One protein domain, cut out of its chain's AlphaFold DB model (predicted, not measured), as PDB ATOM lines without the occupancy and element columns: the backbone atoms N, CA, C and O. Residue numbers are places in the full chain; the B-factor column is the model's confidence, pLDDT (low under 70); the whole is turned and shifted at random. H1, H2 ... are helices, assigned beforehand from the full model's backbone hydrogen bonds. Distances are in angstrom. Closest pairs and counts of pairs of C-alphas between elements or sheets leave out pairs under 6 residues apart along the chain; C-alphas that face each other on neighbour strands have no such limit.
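This is residues 469 to 516 of the 518 residues of the protein "Multifunctional conjugation protein TraI" of Raoultella terrigena (UniProt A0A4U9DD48). A small helical hairpin, H2 folded back beside H1, sits at one end of a flat model, and a long loop without named elements, residues 489 to 512, runs out from H2, turns near Ala 499 and Asp 500, and folds back toward H2 near Ser 507. From there it leads off again to a one-turn helix, H3, at the tip of a tail that sticks out as residues 510 to 516. The printed part has 48 residues with three named helices in the order H1, H2, H3 and no named strand; the class is all helix, though under half of the residues, 21 of 48, are in named elements. The whole is loose, with a radius of gyration of the C-alphas of 13.3 A and spans of 38 by 28 by 13 A.

H2, residues 480 to 488, touches H1, residues 469 to 476; their closest C-alphas, those of Ala 483 and Ala 471, are 4.0 A apart. The two form a helical hairpin over a tight link and run opposite ways at a shallow tilt of 23 degrees. H3, residues 513 to 516, is apart from both. In H1 and H2 every O i to N i+4 pair is within hydrogen-bond range; H3 is too short for such a pair, but its one O i to N i+3 pair is within range.

H2 is 12.3 A long from first to last C-alpha and begins with C-alpha 480 at (3.340, 28.364, 42.010). H1 is 10.9 A long, from C-alpha 469 at (6.626, 15.375, 44.878). H3 spans 5.4 A and ends with C-alpha 516 at (-17.706, 31.937, 55.037).

The two C-alphas farthest apart, those of Asp 477 and Ala 499, are 38.9 A apart. The printed part has no cut. The link from H2 to H3, 24 residues, is long, and its residues 496 to 502 stand free. Mean pLDDT of the printed part is 79.6; residues 494 to 495 and 513 to 516 are under 70.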
ATOM      1  N   ARG A 469       5.214  15.027  45.033       83.50
ATOM      2  CA  ARG A 469       6.626  15.375  44.878       83.50
ATOM      3  C   ARG A 469       6.867  16.414  43.763       83.50
ATOM      4  O   ARG A 469       7.593  17.368  44.043       83.50
ATOM      5  N   PRO A 470       6.263  16.313  42.557       85.19
ATOM      6  CA  PRO A 470       6.431  17.325  41.511       85.19
ATOM      7  C   PRO A 470       5.918  18.703  41.940       85.19
ATOM      8  O   PRO A 470       6.590  19.696  41.688       85.19
ATOM      9  N   ALA A 471       4.800  18.761  42.674       85.62
ATOM     10  CA  ALA A 471       4.257  20.024  43.173       85.62
ATOM     11  C   ALA A 471       5.243  20.754  44.096       85.62
ATOM     12  O   ALA A 471       5.403  21.971  44.017       85.62
ATOM     13  N   VAL A 472       5.927  20.004  44.965       84.06
ATOM     14  CA  VAL A 472       6.931  20.573  45.871       84.06
ATOM     15  C   VAL A 472       8.161  21.056  45.102       84.06
ATOM     16  O   VAL A 472       8.685  22.116  45.430       84.06
ATOM     17  N   TYR A 473       8.593  20.344  44.056       85.31
ATOM     18  CA  TYR A 473       9.669  20.830  43.187       85.31
ATOM     19  C   TYR A 473       9.287  22.119  42.457       85.31
ATOM     20  O   TYR A 473      10.056  23.074  42.498       85.31
ATOM     21  N   SER A 474       8.076  22.200  41.899       86.50
ATOM     22  CA  SER A 474       7.579  23.435  41.285       86.50
ATOM     23  C   SER A 474       7.554  24.606  42.276       86.50
ATOM     24  O   SER A 474       7.926  25.716  41.908       86.50
ATOM     25  N   LEU A 475       7.210  24.377  43.552       85.31
ATOM     26  CA  LEU A 475       7.299  25.417  44.590       85.31
ATOM     27  C   LEU A 475       8.736  25.870  44.863       85.31
ATOM     28  O   LEU A 475       8.964  27.070  45.025       85.31
ATOM     29  N   ILE A 476       9.694  24.940  44.909       82.19
ATOM     30  CA  ILE A 476      11.122  25.253  45.088       82.19
ATOM     31  C   ILE A 476      11.627  26.102  43.911       82.19
ATOM     32  O   ILE A 476      12.291  27.117  44.122       82.19
ATOM     33  N   ASP A 477      11.221  25.758  42.687       84.94
ATOM     34  CA  ASP A 477      11.560  26.493  41.461       84.94
ATOM     35  C   ASP A 477      10.743  27.790  41.273       84.94
ATOM     36  O   ASP A 477      10.920  28.510  40.291       84.94
ATOM     37  N   ARG A 478       9.882  28.133  42.245       86.00
ATOM     38  CA  ARG A 478       8.994  29.311  42.263       86.00
ATOM     39  C   ARG A 478       7.892  29.314  41.197       86.00
ATOM     40  O   ARG A 478       7.278  30.354  40.957       86.00
ATOM     41  N   ASP A 479       7.572  28.161  40.619       89.75
ATOM     42  CA  ASP A 479       6.409  27.963  39.755       89.75
ATOM     43  C   ASP A 479       5.178  27.548  40.578       89.75
ATOM     44  O   ASP A 479       4.818  26.374  40.717       89.75
ATOM     45  N   VAL A 480       4.520  28.556  41.152       89.62
ATOM     46  CA  VAL A 480       3.340  28.364  42.010       89.62
ATOM     47  C   VAL A 480       2.152  27.794  41.233       89.62
ATOM     48  O   VAL A 480       1.372  27.023  41.791       89.62
ATOM     49  N   ASN A 481       2.007  28.139  39.953       89.06
ATOM     50  CA  ASN A 481       0.862  27.701  39.156       89.06
ATOM     51  C   ASN A 481       0.930  26.195  38.903       89.06
ATOM     52  O   ASN A 481      -0.015  25.480  39.232       89.06
ATOM     53  N   SER A 482       2.073  25.703  38.416       88.94
ATOM     54  CA  SER A 482       2.276  24.268  38.185       88.94
ATOM     55  C   SER A 482       2.169  23.459  39.480       88.94
ATOM     56  O   SER A 482       1.615  22.353  39.483       88.94
ATOM     57  N   ALA A 483       2.627  24.024  40.602       89.56
ATOM     58  CA  ALA A 483       2.466  23.403  41.910       89.56
ATOM     59  C   ALA A 483       0.992  23.222  42.293       89.56
ATOM     60  O   ALA A 483       0.589  22.122  42.667       89.56
ATOM     61  N   LEU A 484       0.177  24.277  42.177       88.75
ATOM     62  CA  LEU A 484      -1.247  24.219  42.511       88.75
ATOM     63  C   LEU A 484      -2.007  23.256  41.596       88.75
ATOM     64  O   LEU A 484      -2.766  22.436  42.102       88.75
ATOM     65  N   THR A 485      -1.739  23.279  40.287       88.50
ATOM     66  CA  THR A 485      -2.347  22.339  39.332       88.50
ATOM     67  C   THR A 485      -2.027  20.886  39.677       88.50
ATOM     68  O   THR A 485      -2.894  20.023  39.590       88.50
ATOM     69  N   THR A 486      -0.800  20.603  40.114       86.56
ATOM     70  CA  THR A 486      -0.416  19.248  40.535       86.56
ATOM     71  C   THR A 486      -1.121  18.842  41.836       86.56
ATOM     72  O   THR A 486      -1.567  17.707  41.965       86.56
ATOM     73  N   ILE A 487      -1.275  19.761  42.798       85.94
ATOM     74  CA  ILE A 487      -1.992  19.490  44.059       85.94
ATOM     75  C   ILE A 487      -3.485  19.246  43.802       85.94
ATOM     76  O   ILE A 487      -4.080  18.391  44.454       85.94
ATOM     77  N   GLU A 488      -4.092  19.955  42.847       85.69
ATOM     78  CA  GLU A 488      -5.492  19.756  42.446       85.69
ATOM     79  C   GLU A 488      -5.770  18.352  41.894       85.69
ATOM     80  O   GLU A 488      -6.886  17.859  42.040       85.69
ATOM     81  N   GLN A 489      -4.772  17.696  41.298       84.06
ATOM     82  CA  GLN A 489      -4.906  16.342  40.749       84.06
ATOM     83  C   GLN A 489      -4.931  15.248  41.826       84.06
ATOM     84  O   GLN A 489      -5.364  14.130  41.550       84.06
ATOM     85  N   VAL A 490      -4.477  15.546  43.047       82.88
ATOM     86  CA  VAL A 490      -4.497  14.597  44.168       82.88
ATOM     87  C   VAL A 490      -5.845  14.682  44.872       82.88
ATOM     88  O   VAL A 490      -6.364  15.774  45.081       82.88
ATOM     89  N   THR A 491      -6.436  13.550  45.257       79.19
ATOM     90  CA  THR A 491      -7.766  13.542  45.886       79.19
ATOM     91  C   THR A 491      -7.712  13.936  47.372       79.19
ATOM     92  O   THR A 491      -6.807  13.522  48.103       79.19
ATOM     93  N   PRO A 492      -8.711  14.685  47.881       74.69
ATOM     94  CA  PRO A 492      -8.767  15.103  49.287       74.69
ATOM     95  C   PRO A 492      -9.143  13.968  50.262       74.69
ATOM     96  O   PRO A 492      -9.188  14.175  51.482       74.69
ATOM     97  N   GLU A 493      -9.418  12.772  49.732       70.44
ATOM     98  CA  GLU A 493      -9.861  11.576  50.456       70.44
ATOM     99  C   GLU A 493      -8.717  10.811  51.144       70.44
ATOM    100  O   GLU A 493      -8.976   9.940  51.970       70.44
ATOM    101  N   GLN A 494      -7.450  11.151  50.872       67.56
ATOM    102  CA  GLN A 494      -6.285  10.456  51.447       67.56
ATOM    103  C   GLN A 494      -6.155  10.600  52.981       67.56
ATOM    104  O   GLN A 494      -5.438   9.827  53.616       67.56
ATOM    105  N   VAL A 495      -6.830  11.574  53.605       69.94
ATOM    106  CA  VAL A 495      -6.789  11.802  55.061       69.94
ATOM    107  C   VAL A 495      -7.954  11.058  55.730       69.94
ATOM    108  O   VAL A 495      -9.104  11.388  55.438       69.94
ATOM    109  N   PRO A 496      -7.706  10.119  56.668       73.75
ATOM    110  CA  PRO A 496      -8.767   9.418  57.386       73.75
ATOM    111  C   PRO A 496      -9.651  10.400  58.157       73.75
ATOM    112  O   PRO A 496      -9.170  11.194  58.971       73.75
ATOM    113  N   ARG A 497     -10.959  10.339  57.915       76.44
ATOM    114  CA  ARG A 497     -11.957  11.221  58.524       76.44
ATOM    115  C   ARG A 497     -12.946  10.407  59.357       76.44
ATOM    116  O   ARG A 497     -13.189   9.235  59.082       76.44
ATOM    117  N   LYS A 498     -13.507  11.025  60.401       83.50
ATOM    118  CA  LYS A 498     -14.630  10.439  61.152       83.50
ATOM    119  C   LYS A 498     -15.853  10.325  60.232       83.50
ATOM    120  O   LYS A 498     -15.971  11.107  59.290       83.50
ATOM    121  N   ALA A 499     -16.757   9.391  60.531       78.88
ATOM    122  CA  ALA A 499     -18.055   9.320  59.859       78.88
ATOM    123  C   ALA A 499     -18.757  10.694  59.914       78.88
ATOM    124  O   ALA A 499     -18.679  11.380  60.936       78.88
ATOM    125  N   ASP A 500     -19.359  11.103  58.794       79.62
ATOM    126  CA  ASP A 500     -20.041  12.392  58.571       79.62
ATOM    127  C   ASP A 500     -19.165  13.660  58.630       79.62
ATOM    128  O   ASP A 500     -19.674  14.784  58.652       79.62
ATOM    129  N   ALA A 501     -17.836  13.527  58.628       78.12
ATOM    130  CA  ALA A 501     -16.958  14.688  58.555       78.12
ATOM    131  C   ALA A 501     -16.946  15.300  57.145       78.12
ATOM    132  O   ALA A 501     -16.806  14.602  56.143       78.12
ATOM    133  N   TRP A 502     -17.019  16.631  57.083       79.00
ATOM    134  CA  TRP A 502     -16.960  17.397  55.838       79.00
ATOM    135  C   TRP A 502     -15.709  17.064  55.007       79.00
ATOM    136  O   TRP A 502     -14.590  17.019  55.537       79.00
ATOM    137  N   VAL A 503     -15.906  16.868  53.701       74.31
ATOM    138  CA  VAL A 503     -14.854  16.637  52.703       74.31
ATOM    139  C   VAL A 503     -14.859  17.823  51.732       74.31
ATOM    140  O   VAL A 503     -15.923  18.163  51.211       74.31
ATOM    141  N   PRO A 504     -13.716  18.490  51.509       77.62
ATOM    142  CA  PRO A 504     -13.635  19.532  50.492       77.62
ATOM    143  C   PRO A 504     -13.834  18.930  49.094       77.62
ATOM    144  O   PRO A 504     -13.368  17.827  48.830       77.62
ATOM    145  N   GLU A 505     -14.488  19.672  48.194       77.44
ATOM    146  CA  GLU A 505     -14.742  19.228  46.810       77.44
ATOM    147  C   GLU A 505     -13.442  18.972  46.031       77.44
ATOM    148  O   GLU A 505     -13.373  18.029  45.253       77.44
ATOM    149  N   ASN A 506     -12.407  19.782  46.278       78.75
ATOM    150  CA  ASN A 506     -11.090  19.676  45.652       78.75
ATOM    151  C   ASN A 506      -9.987  19.792  46.708       78.75
ATOM    152  O   ASN A 506     -10.187  20.390  47.768       78.75
ATOM    153  N   SER A 507      -8.788  19.298  46.394       79.75
ATOM    154  CA  SER A 507      -7.613  19.452  47.268       79.75
ATOM    155  C   SER A 507      -7.130  20.897  47.405       79.75
ATOM    156  O   SER A 507      -6.523  21.247  48.418       79.75
ATOM    157  N   VAL A 508      -7.452  21.764  46.439       80.56
ATOM    158  CA  VAL A 508      -7.243  23.214  46.524       80.56
ATOM    159  C   VAL A 508      -8.597  23.913  46.433       80.56
ATOM    160  O   VAL A 508      -9.309  23.807  45.437       80.56
ATOM    161  N   THR A 509      -8.974  24.648  47.480       78.56
ATOM    162  CA  THR A 509     -10.213  25.439  47.502       78.56
ATOM    163  C   THR A 509      -9.937  26.859  47.968       78.56
ATOM    164  O   THR A 509      -9.455  27.073  49.081       78.56
ATOM    165  N   GLN A 510     -10.308  27.848  47.156       78.75
ATOM    166  CA  GLN A 510     -10.260  29.249  47.558       78.75
ATOM    167  C   GLN A 510     -11.526  29.627  48.343       78.75
ATOM    168  O   GLN A 510     -12.647  29.574  47.825       78.75
ATOM    169  N   PHE A 511     -11.356  30.067  49.590       76.88
ATOM    170  CA  PHE A 511     -12.447  30.624  50.389       76.88
ATOM    171  C   PHE A 511     -12.544  32.135  50.177       76.88
ATOM    172  O   PHE A 511     -11.688  32.900  50.615       76.88
ATOM    173  N   THR A 512     -13.619  32.587  49.533       75.00
ATOM    174  CA  THR A 512     -13.973  34.011  49.492       75.00
ATOM    175  C   THR A 512     -14.832  34.385  50.710       75.00
ATOM    176  O   THR A 512     -15.608  33.554  51.187       75.00
ATOM    177  N   PRO A 513     -14.785  35.637  51.210       67.06
ATOM    178  CA  PRO A 513     -15.568  36.070  52.375       67.06
ATOM    179  C   PRO A 513     -17.081  35.802  52.266       67.06
ATOM    180  O   PRO A 513     -17.742  35.591  53.280       67.06
ATOM    181  N   ARG A 514     -17.634  35.745  51.044       59.03
ATOM    182  CA  ARG A 514     -19.040  35.377  50.780       59.03
ATOM    183  C   ARG A 514     -19.366  33.911  51.095       59.03
ATOM    184  O   ARG A 514     -20.496  33.626  51.475       59.03
ATOM    185  N   ARG A 515     -18.400  32.997  50.968       58.28
ATOM    186  CA  ARG A 515     -18.558  31.563  51.262       58.28
ATOM    187  C   ARG A 515     -18.397  31.218  52.746       58.28
ATOM    188  O   ARG A 515     -18.762  30.123  53.128       58.28
ATOM    189  N   ARG A 516     -17.927  32.146  53.589       48.75
ATOM    190  CA  ARG A 516     -17.706  31.937  55.037       48.75
ATOM    191  C   ARG A 516     -18.999  31.925  55.880       48.75
ATOM    192  O   ARG A 516     -18.946  31.631  57.066       48.75
TER     193      ARG A 516